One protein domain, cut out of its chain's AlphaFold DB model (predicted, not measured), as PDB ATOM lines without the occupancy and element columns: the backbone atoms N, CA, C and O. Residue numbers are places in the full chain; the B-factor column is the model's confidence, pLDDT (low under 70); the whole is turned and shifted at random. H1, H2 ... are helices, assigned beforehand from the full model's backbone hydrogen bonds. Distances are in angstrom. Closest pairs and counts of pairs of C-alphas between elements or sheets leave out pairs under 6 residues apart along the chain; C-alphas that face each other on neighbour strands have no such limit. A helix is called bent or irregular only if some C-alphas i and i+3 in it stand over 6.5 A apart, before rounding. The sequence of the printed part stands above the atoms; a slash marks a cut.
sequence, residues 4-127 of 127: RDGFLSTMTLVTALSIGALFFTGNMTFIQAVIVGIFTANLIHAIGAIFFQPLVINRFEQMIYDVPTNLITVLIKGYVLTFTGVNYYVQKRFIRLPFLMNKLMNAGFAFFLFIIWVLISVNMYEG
ATOM      1  N   ARG A   4     223.871 175.254 190.740       52.06
ATOM      2  CA  ARG A   4     225.159 175.219 190.029       52.06
ATOM      3  C   ARG A   4     225.806 173.824 190.017       52.06
ATOM      4  O   ARG A   4     226.279 173.397 188.968       52.06
ATOM      5  N   ASP A   5     225.767 173.090 191.129       56.38
ATOM      6  CA  ASP A   5     226.322 171.729 191.236       56.38
ATOM      7  C   ASP A   5     225.462 170.719 190.458       56.38
ATOM      8  O   ASP A   5     225.972 169.802 189.806       56.38
ATOM      9  N   GLY A   6     224.140 170.925 190.472       59.41
ATOM     10  CA  GLY A   6     223.183 170.113 189.720       59.41
ATOM     11  C   GLY A   6     223.364 170.256 188.209       59.41
ATOM     12  O   GLY A   6     223.466 169.261 187.500       59.41
ATOM     13  N   PHE A   7     223.503 171.482 187.701       57.84
ATOM     14  CA  PHE A   7     223.700 171.711 186.268       57.84
ATOM     15  C   PHE A   7     225.044 171.162 185.755       57.84
ATOM     16  O   PHE A   7     225.103 170.530 184.698       57.84
ATOM     17  N   LEU A   8     226.128 171.355 186.516       58.09
ATOM     18  CA  LEU A   8     227.466 170.882 186.142       58.09
ATOM     19  C   LEU A   8     227.570 169.354 186.151       58.09
ATOM     20  O   LEU A   8     228.125 168.772 185.213       58.09
ATOM     21  N   SER A   9     227.005 168.701 187.168       61.94
ATOM     22  CA  SER A   9     226.923 167.238 187.203       61.94
ATOM     23  C   SER A   9     226.064 166.705 186.056       61.94
ATOM     24  O   SER A   9     226.493 165.782 185.375       61.94
ATOM     25  N   THR A  10     224.938 167.355 185.749       67.25
ATOM     26  CA  THR A  10     224.049 166.968 184.642       67.25
ATOM     27  C   THR A  10     224.743 167.047 183.283       67.25
ATOM     28  O   THR A  10     224.680 166.094 182.519       67.25
ATOM     29  N   MET A  11     225.461 168.131 182.972       65.19
ATOM     30  CA  MET A  11     226.182 168.265 181.693       65.19
ATOM     31  C   MET A  11     227.295 167.223 181.538       65.19
ATOM     32  O   MET A  11     227.489 166.664 180.458       65.19
ATOM     33  N   THR A  12     228.000 166.930 182.630       66.69
ATOM     34  CA  THR A  12     229.021 165.876 182.670       66.69
ATOM     35  C   THR A  12     228.387 164.507 182.433       66.69
ATOM     36  O   THR A  12     228.879 163.730 181.617       66.69
ATOM     37  N   LEU A  13     227.258 164.237 183.094       68.56
ATOM     38  CA  LEU A  13     226.519 162.984 182.975       68.56
ATOM     39  C   LEU A  13     225.954 162.797 181.565       68.56
ATOM     40  O   LEU A  13     226.114 161.731 180.990       68.56
ATOM     41  N   VAL A  14     225.358 163.840 180.981       74.62
ATOM     42  CA  VAL A  14     224.859 163.831 179.598       74.62
ATOM     43  C   VAL A  14     225.997 163.535 178.630       74.62
ATOM     44  O   VAL A  14     225.848 162.679 177.770       74.62
ATOM     45  N   THR A  15     227.157 164.173 178.793       69.12
ATOM     46  CA  THR A  15     228.305 163.925 177.907       69.12
ATOM     47  C   THR A  15     228.830 162.492 178.060       69.12
ATOM     48  O   THR A  15     229.108 161.827 177.063       69.12
ATOM     49  N   ALA A  16     228.905 161.971 179.288       70.38
ATOM     50  CA  ALA A  16     229.287 160.584 179.547       70.38
ATOM     51  C   ALA A  16     228.279 159.575 178.963       70.38
ATOM     52  O   ALA A  16     228.685 158.584 178.358       70.38
ATOM     53  N   LEU A  17     226.978 159.849 179.088       77.50
ATOM     54  CA  LEU A  17     225.911 159.031 178.511       77.50
ATOM     55  C   LEU A  17     225.926 159.074 176.984       77.50
ATOM     56  O   LEU A  17     225.748 158.033 176.368       77.50
ATOM     57  N   SER A  18     226.193 160.227 176.370       73.38
ATOM     58  CA  SER A  18     226.339 160.341 174.915       73.38
ATOM     59  C   SER A  18     227.510 159.505 174.394       73.38
ATOM     60  O   SER A  18     227.377 158.840 173.372       73.38
ATOM     61  N   ILE A  19     228.636 159.468 175.115       72.62
ATOM     62  CA  ILE A  19     229.776 158.598 174.773       72.62
ATOM     63  C   ILE A  19     229.401 157.121 174.933       72.62
ATOM     64  O   ILE A  19     229.707 156.310 174.061       72.62
ATOM     65  N   GLY A  20     228.704 156.773 176.018       70.25
ATOM     66  CA  GLY A  20     228.180 155.422 176.217       70.25
ATOM     67  C   GLY A  20     227.210 155.010 175.107       70.25
ATOM     68  O   GLY A  20     227.317 153.912 174.575       70.25
ATOM     69  N   ALA A  21     226.313 155.907 174.698       74.19
ATOM     70  CA  ALA A  21     225.373 155.672 173.611       74.19
ATOM     71  C   ALA A  21     226.103 155.397 172.292       74.19
ATOM     72  O   ALA A  21     225.758 154.431 171.623       74.19
ATOM     73  N   LEU A  22     227.151 156.167 171.962       71.31
ATOM     74  CA  LEU A  22     227.978 155.922 170.772       71.31
ATOM     75  C   LEU A  22     228.566 154.503 170.766       71.31
ATOM     76  O   LEU A  22     228.510 153.836 169.739       71.31
ATOM     77  N   PHE A  23     229.035 153.996 171.908       67.81
ATOM     78  CA  PHE A  23     229.490 152.606 172.019       67.81
ATOM     79  C   PHE A  23     228.363 151.589 171.763       67.81
ATOM     80  O   PHE A  23     228.545 150.626 171.019       67.81
ATOM     81  N   PHE A  24     227.170 151.812 172.320       69.12
ATOM     82  CA  PHE A  24     226.036 150.894 172.152       69.12
ATOM     83  C   PHE A  24     225.382 150.939 170.762       69.12
ATOM     84  O   PHE A  24     224.564 150.070 170.467       69.12
ATOM     85  N   THR A  25     225.754 151.881 169.885       69.69
ATOM     86  CA  THR A  25     225.304 151.862 168.478       69.69
ATOM     87  C   THR A  25     225.924 150.734 167.644       69.69
ATOM     88  O   THR A  25     225.497 150.519 166.514       69.69
ATOM     89  N   GLY A  26     226.897 149.986 168.183       64.38
ATOM     90  CA  GLY A  26     227.434 148.758 167.580       64.38
ATOM     91  C   GLY A  26     228.506 148.961 166.505       64.38
ATOM     92  O   GLY A  26     229.205 148.010 166.176       64.38
ATOM     93  N   ASN A  27     228.696 150.191 166.024       72.31
ATOM     94  CA  ASN A  27     229.655 150.518 164.959       72.31
ATOM     95  C   ASN A  27     231.028 150.980 165.479       72.31
ATOM     96  O   ASN A  27     231.900 151.320 164.692       72.31
ATOM     97  N   MET A  28     231.232 151.056 166.800       78.94
ATOM     98  CA  MET A  28     232.481 151.549 167.390       78.94
ATOM     99  C   MET A  28     232.868 150.752 168.635       78.94
ATOM    100  O   MET A  28     232.038 150.451 169.493       78.94
ATOM    101  N   THR A  29     234.162 150.466 168.787       85.38
ATOM    102  CA  THR A  29     234.713 149.937 170.044       85.38
ATOM    103  C   THR A  29     234.670 150.995 171.148       85.38
ATOM    104  O   THR A  29     234.625 152.201 170.898       85.38
ATOM    105  N   PHE A  30     234.749 150.556 172.407       82.38
ATOM    106  CA  PHE A  30     234.716 151.465 173.554       82.38
ATOM    107  C   PHE A  30     235.851 152.502 173.513       82.38
ATOM    108  O   PHE A  30     235.626 153.683 173.769       82.38
ATOM    109  N   ILE A  31     237.063 152.084 173.130       84.38
ATOM    110  CA  ILE A  31     238.226 152.980 173.021       84.38
ATOM    111  C   ILE A  31     237.991 154.042 171.941       84.38
ATOM    112  O   ILE A  31     238.275 155.217 172.167       84.38
ATOM    113  N   GLN A  32     237.429 153.654 170.795       84.75
ATOM    114  CA  GLN A  32     237.094 154.588 169.719       84.75
ATOM    115  C   GLN A  32     236.036 155.606 170.173       84.75
ATOM    116  O   GLN A  32     236.237 156.805 169.989       84.75
ATOM    117  N   ALA A  33     234.980 155.160 170.864       84.12
ATOM    118  CA  ALA A  33     233.959 156.049 171.423       84.12
ATOM    119  C   ALA A  33     234.547 157.048 172.439       84.12
ATOM    120  O   ALA A  33     234.202 158.232 172.422       84.12
ATOM    121  N   VAL A  34     235.483 156.606 173.288       86.44
ATOM    122  CA  VAL A  34     236.201 157.490 174.222       86.44
ATOM    123  C   VAL A  34     237.039 158.524 173.469       86.44
ATOM    124  O   VAL A  34     236.960 159.709 173.794       86.44
ATOM    125  N   ILE A  35     237.801 158.117 172.449       88.50
ATOM    126  CA  ILE A  35     238.612 159.032 171.627       88.50
ATOM    127  C   ILE A  35     237.721 160.081 170.950       88.50
ATOM    128  O   ILE A  35     237.990 161.280 171.065       88.50
ATOM    129  N   VAL A  36     236.633 159.654 170.302       86.88
ATOM    130  CA  VAL A  36     235.646 160.558 169.689       86.88
ATOM    131  C   VAL A  36     235.086 161.519 170.728       86.88
ATOM    132  O   VAL A  36     235.025 162.723 170.481       86.88
ATOM    133  N   GLY A  37     234.732 161.020 171.912       86.06
ATOM    134  CA  GLY A  37     234.249 161.840 173.014       86.06
ATOM    135  C   GLY A  37     235.254 162.909 173.448       86.06
ATOM    136  O   GLY A  37     234.869 164.067 173.607       86.06
ATOM    137  N   ILE A  38     236.537 162.557 173.591       90.06
ATOM    138  CA  ILE A  38     237.605 163.496 173.973       90.06
ATOM    139  C   ILE A  38     237.716 164.615 172.940       90.06
ATOM    140  O   ILE A  38     237.710 165.793 173.308       90.06
ATOM    141  N   PHE A  39     237.785 164.280 171.651       91.38
ATOM    142  CA  PHE A  39     237.887 165.292 170.600       91.38
ATOM    143  C   PHE A  39     236.620 166.137 170.485       91.38
ATOM    144  O   PHE A  39     236.720 167.354 170.358       91.38
ATOM    145  N   THR A  40     235.443 165.524 170.617       89.31
ATOM    146  CA  THR A  40     234.154 166.229 170.591       89.31
ATOM    147  C   THR A  40     234.057 167.239 171.734       89.31
ATOM    148  O   THR A  40     233.752 168.409 171.506       89.31
ATOM    149  N   ALA A  41     234.368 166.824 172.964       89.62
ATOM    150  CA  ALA A  41     234.308 167.696 174.134       89.62
ATOM    151  C   ALA A  41     235.312 168.858 174.033       89.62
ATOM    152  O   ALA A  41     234.944 170.016 174.256       89.62
ATOM    153  N   ASN A  42     236.556 168.581 173.625       92.81
ATOM    154  CA  ASN A  42     237.547 169.635 173.400       92.81
ATOM    155  C   ASN A  42     237.130 170.587 172.268       92.81
ATOM    156  O   ASN A  42     237.297 171.796 172.421       92.81
ATOM    157  N   LEU A  43     236.553 170.080 171.173       92.94
ATOM    158  CA  LEU A  43     236.081 170.890 170.047       92.94
ATOM    159  C   LEU A  43     234.946 171.834 170.461       92.94
ATOM    160  O   LEU A  43     235.020 173.030 170.182       92.94
ATOM    161  N   ILE A  44     233.936 171.334 171.183       90.38
ATOM    162  CA  ILE A  44     232.829 172.158 171.697       90.38
ATOM    163  C   ILE A  44     233.371 173.295 172.570       90.38
ATOM    164  O   ILE A  44     232.992 174.458 172.404       90.38
ATOM    165  N   HIS A  45     234.290 172.978 173.486       91.25
ATOM    166  CA  HIS A  45     234.880 173.983 174.366       91.25
ATOM    167  C   HIS A  45     235.784 174.970 173.608       91.25
ATOM    168  O   HIS A  45     235.802 176.152 173.956       91.25
ATOM    169  N   ALA A  46     236.494 174.525 172.568       94.31
ATOM    170  CA  ALA A  46     237.308 175.389 171.717       94.31
ATOM    171  C   ALA A  46     236.443 176.371 170.910       94.31
ATOM    172  O   ALA A  46     236.748 177.562 170.888       94.31
ATOM    173  N   ILE A  47     235.330 175.907 170.329       92.75
ATOM    174  CA  ILE A  47     234.349 176.764 169.638       92.75
ATOM    175  C   ILE A  47     233.777 177.798 170.613       92.75
ATOM    176  O   ILE A  47     233.769 178.995 170.320       92.75
ATOM    177  N   GLY A  48     233.363 177.362 171.807       89.56
ATOM    178  CA  GLY A  48     232.884 178.268 172.852       89.56
ATOM    179  C   GLY A  48     233.929 179.314 173.256       89.56
ATOM    180  O   GLY A  48     233.589 180.474 173.491       89.56
ATOM    181  N   ALA A  49     235.211 178.940 173.280       92.62
ATOM    182  CA  ALA A  49     236.301 179.831 173.655       92.62
ATOM    183  C   ALA A  49     236.587 180.933 172.618       92.62
ATOM    184  O   ALA A  49     237.104 181.984 172.996       92.62
ATOM    185  N   ILE A  50     236.187 180.769 171.350       93.56
ATOM    186  CA  ILE A  50     236.290 181.838 170.339       93.56
ATOM    187  C   ILE A  50     235.565 183.098 170.828       93.56
ATOM    188  O   ILE A  50     236.111 184.205 170.768       93.56
ATOM    189  N   PHE A  51     234.368 182.931 171.389       92.62
ATOM    190  CA  PHE A  51     233.535 184.035 171.864       92.62
ATOM    191  C   PHE A  51     233.720 184.295 173.362       92.62
ATOM    192  O   PHE A  51     233.879 185.444 173.771       92.62
ATOM    193  N   PHE A  52     233.793 183.236 174.169       93.50
ATOM    194  CA  PHE A  52     233.679 183.298 175.626       93.50
ATOM    195  C   PHE A  52     234.849 182.629 176.364       93.50
ATOM    196  O   PHE A  52     234.650 181.921 177.351       93.50
ATOM    197  N   GLN A  53     236.087 182.848 175.909       94.19
ATOM    198  CA  GLN A  53     237.282 182.207 176.479       94.19
ATOM    199  C   GLN A  53     237.382 182.254 178.018       94.19
ATOM    200  O   GLN A  53     237.615 181.196 178.609       94.19
ATOM    201  N   PRO A  54     237.172 183.399 178.706       94.00
ATOM    202  CA  PRO A  54     237.277 183.435 180.165       94.00
ATOM    203  C   PRO A  54     236.233 182.548 180.848       94.00
ATOM    204  O   PRO A  54     236.536 181.901 181.845       94.00
ATOM    205  N   LEU A  55     235.021 182.452 180.287       90.12
ATOM    206  CA  LEU A  55     233.974 181.579 180.822       90.12
ATOM    207  C   LEU A  55     234.354 180.104 180.686       90.12
ATOM    208  O   LEU A  55     234.117 179.331 181.611       90.12
ATOM    209  N   VAL A  56     234.975 179.711 179.569       90.56
ATOM    210  CA  VAL A  56     235.433 178.328 179.352       90.56
ATOM    211  C   VAL A  56     236.530 177.946 180.350       90.56
ATOM    212  O   VAL A  56     236.472 176.859 180.928       90.56
ATOM    213  N   ILE A  57     237.495 178.840 180.592       95.00
ATOM    214  CA  ILE A  57     238.565 178.627 181.580       95.00
ATOM    215  C   ILE A  57     237.974 178.550 182.990       95.00
ATOM    216  O   ILE A  57     238.191 177.560 183.687       95.00
ATOM    217  N   ASN A  58     237.166 179.540 183.381       92.88
ATOM    218  CA  ASN A  58     236.561 179.593 184.710       92.88
ATOM    219  C   ASN A  58     235.692 178.364 184.979       92.88
ATOM    220  O   ASN A  58     235.725 177.816 186.074       92.88
ATOM    221  N   ARG A  59     234.937 177.885 183.983       87.75
ATOM    222  CA  ARG A  59     234.118 176.678 184.135       87.75
ATOM    223  C   ARG A  59     234.968 175.451 184.456       87.75
ATOM    224  O   ARG A  59     234.588 174.674 185.326       87.75
ATOM    225  N   PHE A  60     236.107 175.287 183.785       91.31
ATOM    226  CA  PHE A  60     237.036 174.202 184.092       91.31
ATOM    227  C   PHE A  60     237.594 174.335 185.514       91.31
ATOM    228  O   PHE A  60     237.543 173.380 186.287       91.31
ATOM    229  N   GLU A  61     238.073 175.525 185.884       93.19
ATOM    230  CA  GLU A  61     238.651 175.772 187.210       93.19
ATOM    231  C   GLU A  61     237.629 175.533 188.328       93.19
ATOM    232  O   GLU A  61     237.946 174.862 189.305       93.19
ATOM    233  N   GLN A  62     236.375 175.951 188.140       89.31
ATOM    234  CA  GLN A  62     235.295 175.674 189.086       89.31
ATOM    235  C   GLN A  62     235.043 174.171 189.260       89.31
ATOM    236  O   GLN A  62     234.841 173.713 190.379       89.31
ATOM    237  N   MET A  63     235.060 173.383 188.181       85.56
ATOM    238  CA  MET A  63     234.818 171.936 188.266       85.56
ATOM    239  C   MET A  63     235.981 171.176 188.920       85.56
ATOM    240  O   MET A  63     235.760 170.153 189.570       85.56
ATOM    241  N   ILE A  64     237.213 171.668 188.766       90.06
ATOM    242  CA  ILE A  64     238.416 171.003 189.278       90.06
ATOM    243  C   ILE A  64     238.788 171.463 190.693       90.06
ATOM    244  O   ILE A  64     239.098 170.621 191.544       90.06
ATOM    245  N   TYR A  65     238.752 172.767 190.962       90.06
ATOM    246  CA  TYR A  65     239.291 173.361 192.188       90.06
ATOM    247  C   TYR A  65     238.213 173.727 193.212       90.06
ATOM    248  O   TYR A  65     238.426 173.484 194.398       90.06
ATOM    249  N   ASP A  66     237.049 174.226 192.784       87.38
ATOM    250  CA  ASP A  66     236.026 174.716 193.724       87.38
ATOM    251  C   ASP A  66     235.142 173.597 194.300       87.38
ATOM    252  O   ASP A  66     234.494 173.781 195.330       87.38
ATOM    253  N   VAL A  67     235.082 172.433 193.643       81.81
ATOM    254  CA  VAL A  67     234.250 171.309 194.098       81.81
ATOM    255  C   VAL A  67     234.960 170.538 195.226       81.81
ATOM    256  O   VAL A  67     236.079 170.050 195.003       81.81
ATOM    257  N   PRO A  68     234.325 170.354 196.406       86.38
ATOM    258  CA  PRO A  68     234.888 169.584 197.517       86.38
ATOM    259  C   PRO A  68     235.245 168.154 197.110       86.38
ATOM    260  O   PRO A  68     234.500 167.516 196.371       86.38
ATOM    261  N   THR A  69     236.361 167.632 197.617       87.25
ATOM    262  CA  THR A  69     236.840 166.293 197.254       87.25
ATOM    263  C   THR A  69     236.122 165.201 198.051       87.25
ATOM    264  O   THR A  69     236.202 165.131 199.273       87.25
ATOM    265  N   ASN A  70     235.453 164.313 197.326       88.56
ATOM    266  CA  ASN A  70     234.853 163.049 197.756       88.56
ATOM    267  C   ASN A  70     234.911 162.035 196.593       88.56
ATOM    268  O   ASN A  70     235.247 162.409 195.469       88.56
ATOM    269  N   LEU A  71     234.544 160.769 196.826       83.81
ATOM    270  CA  LEU A  71     234.663 159.700 195.821       83.81
ATOM    271  C   LEU A  71     234.011 160.044 194.466       83.81
ATOM    272  O   LEU A  71     234.633 159.879 193.420       83.81
ATOM    273  N   ILE A  72     232.786 160.575 194.478       80.31
ATOM    274  CA  ILE A  72     232.041 160.924 193.256       80.31
ATOM    275  C   ILE A  72     232.730 162.080 192.525       80.31
ATOM    276  O   ILE A  72     232.934 162.040 191.313       80.31
ATOM    277  N   THR A  73     233.127 163.115 193.259       82.56
ATOM    278  CA  THR A  73     233.783 164.290 192.669       82.56
ATOM    279  C   THR A  73     235.176 163.976 192.131       82.56
ATOM    280  O   THR A  73     235.578 164.597 191.157       82.56
ATOM    281  N   VAL A  74     235.894 162.987 192.677       87.44
ATOM    282  CA  VAL A  74     237.160 162.509 192.095       87.44
ATOM    283  C   VAL A  74     236.924 161.932 190.698       87.44
ATOM    284  O   VAL A  74     237.651 162.283 189.771       87.44
ATOM    285  N   LEU A  75     235.872 161.125 190.518       83.00
ATOM    286  CA  LEU A  75     235.501 160.584 189.205       83.00
ATOM    287  C   LEU A  75     235.110 161.700 188.228       83.00
ATOM    288  O   LEU A  75     235.574 161.712 187.089       83.00
ATOM    289  N   ILE A  76     234.322 162.679 188.683       83.56
ATOM    290  CA  ILE A  76     233.938 163.843 187.869       83.56
ATOM    291  C   ILE A  76     235.170 164.667 187.473       83.56
ATOM    292  O   ILE A  76     235.311 165.025 186.307       83.56
ATOM    293  N   LYS A  77     236.088 164.946 188.405       88.31
ATOM    294  CA  LYS A  77     237.334 165.676 188.116       88.31
ATOM    295  C   LYS A  77     238.198 164.914 187.112       88.31
ATOM    296  O   LYS A  77     238.701 165.525 186.172       88.31
ATOM    297  N   GLY A  78     238.316 163.594 187.266       88.44
ATOM    298  CA  GLY A  78     239.012 162.727 186.311       88.44
ATOM    299  C   GLY A  78     238.389 162.782 184.915       88.44
ATOM    300  O   GLY A  78     239.103 162.943 183.923       88.44
ATOM    301  N   TYR A  79     237.058 162.744 184.837       86.75
ATOM    302  CA  TYR A  79     236.323 162.906 183.587       86.75
ATOM    303  C   TYR A  79     236.594 164.276 182.947       86.75
ATOM    304  O   TYR A  79     237.049 164.353 181.809       86.75
ATOM    305  N   VAL A  80     236.387 165.372 183.680       88.81
ATOM    306  CA  VAL A  80     236.581 166.737 183.160       88.81
ATOM    307  C   VAL A  80     238.014 166.939 182.667       88.81
ATOM    308  O   VAL A  80     238.216 167.476 181.575       88.81
ATOM    309  N   LEU A  81     239.005 166.459 183.424       91.94
ATOM    310  CA  LEU A  81     240.411 166.522 183.036       91.94
ATOM    311  C   LEU A  81     240.676 165.754 181.732       91.94
ATOM    312  O   LEU A  81     241.334 166.286 180.841       91.94
ATOM    313  N   THR A  82     240.121 164.549 181.599       90.38
ATOM    314  CA  THR A  82     240.290 163.696 180.411       90.38
ATOM    315  C   THR A  82     239.656 164.319 179.167       90.38
ATOM    316  O   THR A  82     240.286 164.398 178.115       90.38
ATOM    317  N   PHE A  83     238.421 164.809 179.282       89.31
ATOM    318  CA  PHE A  83     237.634 165.254 178.129       89.31
ATOM    319  C   PHE A  83     237.847 166.721 177.754       89.31
ATOM    320  O   PHE A  83     237.575 167.098 176.620       89.31
ATOM    321  N   THR A  84     238.325 167.566 178.670       91.06
ATOM    322  CA  THR A  84     238.427 169.021 178.421       91.06
ATOM    323  C   THR A  84     239.746 169.647 178.873       91.06
ATOM    324  O   THR A  84     239.985 170.830 178.617       91.06
ATOM    325  N   GLY A  85     240.626 168.874 179.522       92.81
ATOM    326  CA  GLY A  85     241.884 169.377 180.072       92.81
ATOM    327  C   GLY A  85     242.815 169.959 179.012       92.81
ATOM    328  O   GLY A  85     243.384 171.028 179.229       92.81
ATOM    329  N   VAL A  86     242.921 169.310 177.845       94.25
ATOM    330  CA  VAL A  86     243.735 169.804 176.720       94.25
ATOM    331  C   VAL A  86     243.286 171.206 176.320       94.25
ATOM    332  O   VAL A  86     244.103 172.128 176.307       94.25
ATOM    333  N   ASN A  87     241.986 171.392 176.074       94.94
ATOM    334  CA  ASN A  87     241.445 172.704 175.761       94.94
ATOM    335  C   ASN A  87     241.754 173.709 176.882       94.94
ATOM    336  O   ASN A  87     242.285 174.772 176.584       94.94
ATOM    337  N   TYR A  88     241.514 173.387 178.158       96.31
ATOM    338  CA  TYR A  88     241.816 174.310 179.264       96.31
ATOM    339  C   TYR A  88     243.263 174.828 179.237       96.31
ATOM    340  O   TYR A  88     243.479 176.043 179.292       96.31
ATOM    341  N   TYR A  89     244.253 173.941 179.100       96.94
ATOM    342  CA  TYR A  89     245.657 174.358 179.078       96.94
ATOM    343  C   TYR A  89     245.983 175.233 177.866       96.94
ATOM    344  O   TYR A  89     246.690 176.233 178.018       96.94
ATOM    345  N   VAL A  90     245.437 174.912 176.690       97.12
ATOM    346  CA  VAL A  90     245.592 175.725 175.475       97.12
ATOM    347  C   VAL A  90     244.971 177.112 175.666       97.12
ATOM    348  O   VAL A  90     245.648 178.126 175.476       97.12
ATOM    349  N   GLN A  91     243.726 177.182 176.145       97.25
ATOM    350  CA  GLN A  91     243.022 178.446 176.376       97.25
ATOM    351  C   GLN A  91     243.745 179.328 177.405       97.25
ATOM    352  O   GLN A  91     243.905 180.533 177.197       97.25
ATOM    353  N   LYS A  92     244.273 178.731 178.482       97.38
ATOM    354  CA  LYS A  92     245.046 179.442 179.516       97.38
ATOM    355  C   LYS A  92     246.360 180.033 178.991       97.38
ATOM    356  O   LYS A  92     246.880 180.990 179.572       97.38
ATOM    357  N   ARG A  93     246.909 179.484 177.902       97.88
ATOM    358  CA  ARG A  93     248.049 180.075 177.185       97.88
ATOM    359  C   ARG A  93     247.593 181.180 176.243       97.88
ATOM    360  O   ARG A  93     248.156 182.270 176.293       97.88
ATOM    361  N   PHE A  94     246.560 180.934 175.441       97.81
ATOM    362  CA  PHE A  94     246.088 181.891 174.438       97.81
ATOM    363  C   PHE A  94     245.538 183.180 175.040       97.81
ATOM    364  O   PHE A  94     245.742 184.238 174.453       97.81
ATOM    365  N   ILE A  95     244.888 183.134 176.208       96.94
ATOM    366  CA  ILE A  95     244.336 184.335 176.867       96.94
ATOM    367  C   ILE A  95     245.395 185.399 177.196       96.94
ATOM    368  O   ILE A  95     245.066 186.562 177.393       96.94
ATOM    369  N   ARG A  96     246.677 185.017 177.228       96.94
ATOM    370  CA  ARG A  96     247.803 185.928 177.482       96.94
ATOM    371  C   ARG A  96     248.272 186.676 176.231       96.94
ATOM    372  O   ARG A  96     249.133 187.542 176.339       96.94
ATOM    373  N   LEU A  97     247.771 186.308 175.052       96.50
ATOM    374  CA  LEU A  97     248.134 186.934 173.783       96.50
ATOM    375  C   LEU A  97     247.362 188.249 173.574       96.50
ATOM    376  O   LEU A  97     246.249 188.390 174.086       96.50
ATOM    377  N   PRO A  98     247.892 189.184 172.762       97.06
ATOM    378  CA  PRO A  98     247.141 190.352 172.307       97.06
ATOM    379  C   PRO A  98     245.812 189.953 171.655       97.06
ATOM    380  O   PRO A  98     245.723 188.896 171.029       97.06
ATOM    381  N   PHE A  99     244.793 190.812 171.752       94.81
ATOM    382  CA  PHE A  99     243.406 190.489 171.380       94.81
ATOM    383  C   PHE A  99     243.261 189.798 170.014       94.81
ATOM    384  O   PHE A  99     242.641 188.739 169.922       94.81
ATOM    385  N   LEU A 100     243.862 190.352 168.955       95.44
ATOM    386  CA  LEU A 100     243.748 189.780 167.611       95.44
ATOM    387  C   LEU A 100     244.400 188.391 167.524       95.44
ATOM    388  O   LEU A 100     243.786 187.450 167.026       95.44
ATOM    389  N   MET A 101     245.612 188.241 168.064       97.50
ATOM    390  CA  MET A 101     246.319 186.957 168.097       97.50
ATOM    391  C   MET A 101     245.546 185.924 168.916       97.50
ATOM    392  O   MET A 101     245.417 184.783 168.492       97.50
ATOM    393  N   ASN A 102     244.976 186.322 170.053       96.62
ATOM    394  CA  ASN A 102     244.129 185.461 170.869       96.62
ATOM    395  C   ASN A 102     242.953 184.883 170.065       96.62
ATOM    396  O   ASN A 102     242.751 183.668 170.056       96.62
ATOM    397  N   LYS A 103     242.199 185.734 169.357       94.69
ATOM    398  CA  LYS A 103     241.038 185.295 168.569       94.69
ATOM    399  C   LYS A 103     241.432 184.397 167.401       94.69
ATOM    400  O   LYS A 103     240.789 183.367 167.205       94.69
ATOM    401  N   LEU A 104     242.508 184.732 166.690       97.38
ATOM    402  CA  LEU A 104     243.029 183.899 165.603       97.38
ATOM    403  C   LEU A 104     243.490 182.527 166.106       97.38
ATOM    404  O   LEU A 104     243.138 181.515 165.509       97.38
ATOM    405  N   MET A 105     244.208 182.473 167.230       98.12
ATOM    406  CA  MET A 105     244.662 181.209 167.818       98.12
ATOM    407  C   MET A 105     243.488 180.350 168.307       98.12
ATOM    408  O   MET A 105     243.493 179.140 168.096       98.12
ATOM    409  N   ASN A 106     242.452 180.961 168.893       96.00
ATOM    410  CA  ASN A 106     241.231 180.251 169.284       96.00
ATOM    411  C   ASN A 106     240.509 179.644 168.077       96.00
ATOM    412  O   ASN A 106     240.160 178.464 168.101       96.00
ATOM    413  N   ALA A 107     240.317 180.432 167.015       97.06
ATOM    414  CA  ALA A 107     239.682 179.962 165.789       97.06
ATOM    415  C   ALA A 107     240.512 178.866 165.104       97.06
ATOM    416  O   ALA A 107     239.970 177.829 164.728       97.06
ATOM    417  N   GLY A 108     241.832 179.055 165.008       97.62
ATOM    418  CA  GLY A 108     242.752 178.077 164.429       97.62
ATOM    419  C   GLY A 108     242.775 176.758 165.201       97.62
ATOM    420  O   GLY A 108     242.729 175.693 164.593       97.62
ATOM    421  N   PHE A 109     242.774 176.805 166.534       97.44
ATOM    422  CA  PHE A 109     242.705 175.601 167.362       97.44
ATOM    423  C   PHE A 109     241.363 174.872 167.229       97.44
ATOM    424  O   PHE A 109     241.351 173.650 167.091       97.44
ATOM    425  N   ALA A 110     240.242 175.600 167.210       95.75
ATOM    426  CA  ALA A 110     238.930 175.002 166.968       95.75
ATOM    427  C   ALA A 110     238.858 174.344 165.580       95.75
ATOM    428  O   ALA A 110     238.382 173.219 165.457       95.75
ATOM    429  N   PHE A 111     239.394 175.005 164.551       97.25
ATOM    430  CA  PHE A 111     239.469 174.450 163.202       97.25
ATOM    431  C   PHE A 111     240.360 173.200 163.138       97.25
ATOM    432  O   PHE A 111     239.963 172.187 162.569       97.25
ATOM    433  N   PHE A 112     241.527 173.224 163.782       97.00
ATOM    434  CA  PHE A 112     242.411 172.062 163.888       97.00
ATOM    435  C   PHE A 112     241.715 170.860 164.547       97.00
ATOM    436  O   PHE A 112     241.762 169.750 164.015       97.00
ATOM    437  N   LEU A 113     241.015 171.081 165.666       94.94
ATOM    438  CA  LEU A 113     240.235 170.032 166.324       94.94
ATOM    439  C   LEU A 113     239.076 169.535 165.455       94.94
ATOM    440  O   LEU A 113     238.787 168.341 165.478       94.94
ATOM    441  N   PHE A 114     238.437 170.415 164.679       93.50
ATOM    442  CA  PHE A 114     237.378 170.034 163.746       93.50
ATOM    443  C   PHE A 114     237.901 169.085 162.664       93.50
ATOM    444  O   PHE A 114     237.294 168.044 162.433       93.50
ATOM    445  N   ILE A 115     239.055 169.385 162.060       95.88
ATOM    446  CA  ILE A 115     239.675 168.500 161.064       95.88
ATOM    447  C   ILE A 115     239.987 167.130 161.667       95.88
ATOM    448  O   ILE A 115     239.630 166.113 161.079       95.88
ATOM    449  N   ILE A 116     240.596 167.085 162.857       92.94
ATOM    450  CA  ILE A 116     240.878 165.804 163.522       92.94
ATOM    451  C   ILE A 116     239.584 165.044 163.808       92.94
ATOM    452  O   ILE A 116     239.505 163.847 163.544       92.94
ATOM    453  N   TRP A 117     238.565 165.728 164.320       90.00
ATOM    454  CA  TRP A 117     237.278 165.112 164.614       90.00
ATOM    455  C   TRP A 117     236.626 164.515 163.359       90.00
ATOM    456  O   TRP A 117     236.141 163.386 163.417       90.00
ATOM    457  N   VAL A 118     236.672 165.214 162.217       89.44
ATOM    458  CA  VAL A 118     236.173 164.697 160.930       89.44
ATOM    459  C   VAL A 118     236.961 163.463 160.503       89.44
ATOM    460  O   VAL A 118     236.352 162.445 160.187       89.44
ATOM    461  N   LEU A 119     238.296 163.518 160.540       90.38
ATOM    462  CA  LEU A 119     239.147 162.387 160.157       90.38
ATOM    463  C   LEU A 119     238.861 161.152 161.015       90.38
ATOM    464  O   LEU A 119     238.701 160.057 160.484       90.38
ATOM    465  N   ILE A 120     238.764 161.321 162.332       86.50
ATOM    466  CA  ILE A 120     238.428 160.240 163.262       86.50
ATOM    467  C   ILE A 120     237.039 159.682 162.947       86.50
ATOM    468  O   ILE A 120     236.883 158.470 162.854       86.50
ATOM    469  N   SER A 121     236.049 160.555 162.750       79.81
ATOM    470  CA  SER A 121     234.673 160.134 162.485       79.81
ATOM    471  C   SER A 121     234.576 159.328 161.191       79.81
ATOM    472  O   SER A 121     234.049 158.224 161.218       79.81
ATOM    473  N   VAL A 122     235.135 159.821 160.079       82.00
ATOM    474  CA  VAL A 122     235.092 159.131 158.775       82.00
ATOM    475  C   VAL A 122     235.748 157.751 158.853       82.00
ATOM    476  O   VAL A 122     235.117 156.758 158.503       82.00
ATOM    477  N   ASN A 123     236.961 157.662 159.410       79.50
ATOM    478  CA  ASN A 123     237.675 156.384 159.533       79.50
ATOM    479  C   ASN A 123     236.953 155.360 160.426       79.50
ATOM    480  O   ASN A 123     237.235 154.171 160.336       79.50
ATOM    481  N   MET A 124     236.060 155.802 161.316       74.56
ATOM    482  CA  MET A 124     235.286 154.910 162.183       74.56
ATOM    483  C   MET A 124     233.945 154.478 161.582       74.56
ATOM    484  O   MET A 124     233.373 153.514 162.072       74.56
ATOM    485  N   TYR A 125     233.438 155.168 160.555       65.62
ATOM    486  CA  TYR A 125     232.227 154.757 159.828       65.62
ATOM    487  C   TYR A 125     232.525 153.886 158.601       65.62
ATOM    488  O   TYR A 125     231.629 153.203 158.117       65.62
ATOM    489  N   GLU A 126     233.757 153.919 158.093       62.34
ATOM    490  CA  GLU A 126     234.201 153.107 156.951       62.34
ATOM    491  C   GLU A 126     234.853 151.769 157.358       62.34
ATOM    492  O   GLU A 126     235.198 150.974 156.483       62.34
ATOM    493  N   GLY A 127     235.047 151.538 158.663       54.06
ATOM    494  CA  GLY A 127     235.700 150.350 159.232       54.06
ATOM    495  C   GLY A 127     234.756 149.236 159.660       54.06
ATOM    496  O   GLY A 127     233.566 149.517 159.915       54.06
TER     497      GLY A 127
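What this domain is: This is residues 4 to 127 of the 127 residues of an uncharacterized protein of Bacillus megaterium (UniProt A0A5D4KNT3). Picture a flat triangle of helices with one long helix laid along its base: H2a is the base, H1 slants back from one end of it, the hairpin of H2b and H3a rises from it and meets H1, and H4 packs along the other side of H2a. The short arm H3b fills the corner between H2a, H2b and H4. The printed part has 124 residues with four named helices, H1, H2, H3 and H4 in that order along the chain, of which H2 and H3 are bent; there is no named strand and the class is all helix. The whole is compact, with a radius of gyration of the C-alphas of 15.3 A, and spans 46 by 37 by 17 A.

How they stand to each other: Start at the first printed residue, with H1, residues 4 to 24. A tight link leads to H2, residues 30 to 66, assigned as one helix by its hydrogen bonds but bent, with C-alphas 51 and 54 9.1 A apart; its arms are H2a, residues 30 to 51, and H2b, residues 54 to 66, at a steep tilt of 53 degrees. H1 and H2a form a helical hairpin at a steep tilt of 43 degrees, opposite ways; they touch through residues 15 to 23 and 30 to 37, and the closest C-alphas, of Phe 23 and Phe 30, are 5.6 A apart. H1 and H2b are close but not clearly touching, the closest C-alphas being those of Leu 8 and Met 63 at 7.7 A. Next comes H3, residues 71 to 94, likewise assigned as one helix by its hydrogen bonds but bent, with C-alphas 83 and 86 7.7 A apart; its arms H3a, residues 71 to 83, and H3b, residues 86 to 94, stand at a steep tilt of 64 degrees. H2b and H3a form a helical hairpin at a shallow tilt of 31 degrees, opposite ways; residues 60 to 64 and 77 to 81 touch, closest at the C-alphas of Ile 64 and Lys 77, 5.6 A. H3a touches H1 with residues 76 to 80 alone, at 63 degrees, a steep tilt; the closest C-alphas, of Thr 12 and Ile 76, are 7.4 A apart. H3a is about perpendicular to H2a, at 75 degrees, and touches it, closest at the C-alphas of Ile 38 and Phe 83, 4.5 A. H4, residues 99 to 125, touches H2a with 23 pairs of C-alphas within 8 A, at a shallow tilt of 24 degrees, opposite ways; the closest are those of Ala 46 and Ala 110, 5.0 A. H4 is apart from H1, H2b and H3a. Every O i to N i+4 pair is within hydrogen-bond range in H1, H2b, H3a, H3b and H4, and 17 of 18 are in H2a.

Where its parts are: Find C-alpha 4 at (225.159, 175.219, 190.029); from there H1 runs 30.2 A to C-alpha 24. H2a covers 32.6 A from C-alpha 30 to C-alpha 51, and H2b 16.2 A. H3a measures 18.8 A and H3b 12.5 A. Find C-alpha 99 at (243.406, 190.489, 171.380), where H4 begins; it runs 39.2 A to C-alpha 125 at (232.227, 154.757, 159.828).

The domain as a whole: Look for the two C-alphas farthest apart at Gly 26 and Pro 98, 46.3 A. The printed part has no cut, and its three links between helices are tight. The mean pLDDT of the printed part is 85.5; the model's confidence is under 70 at residues 4 to 13, 15, 23 to 26 and 125 to 127.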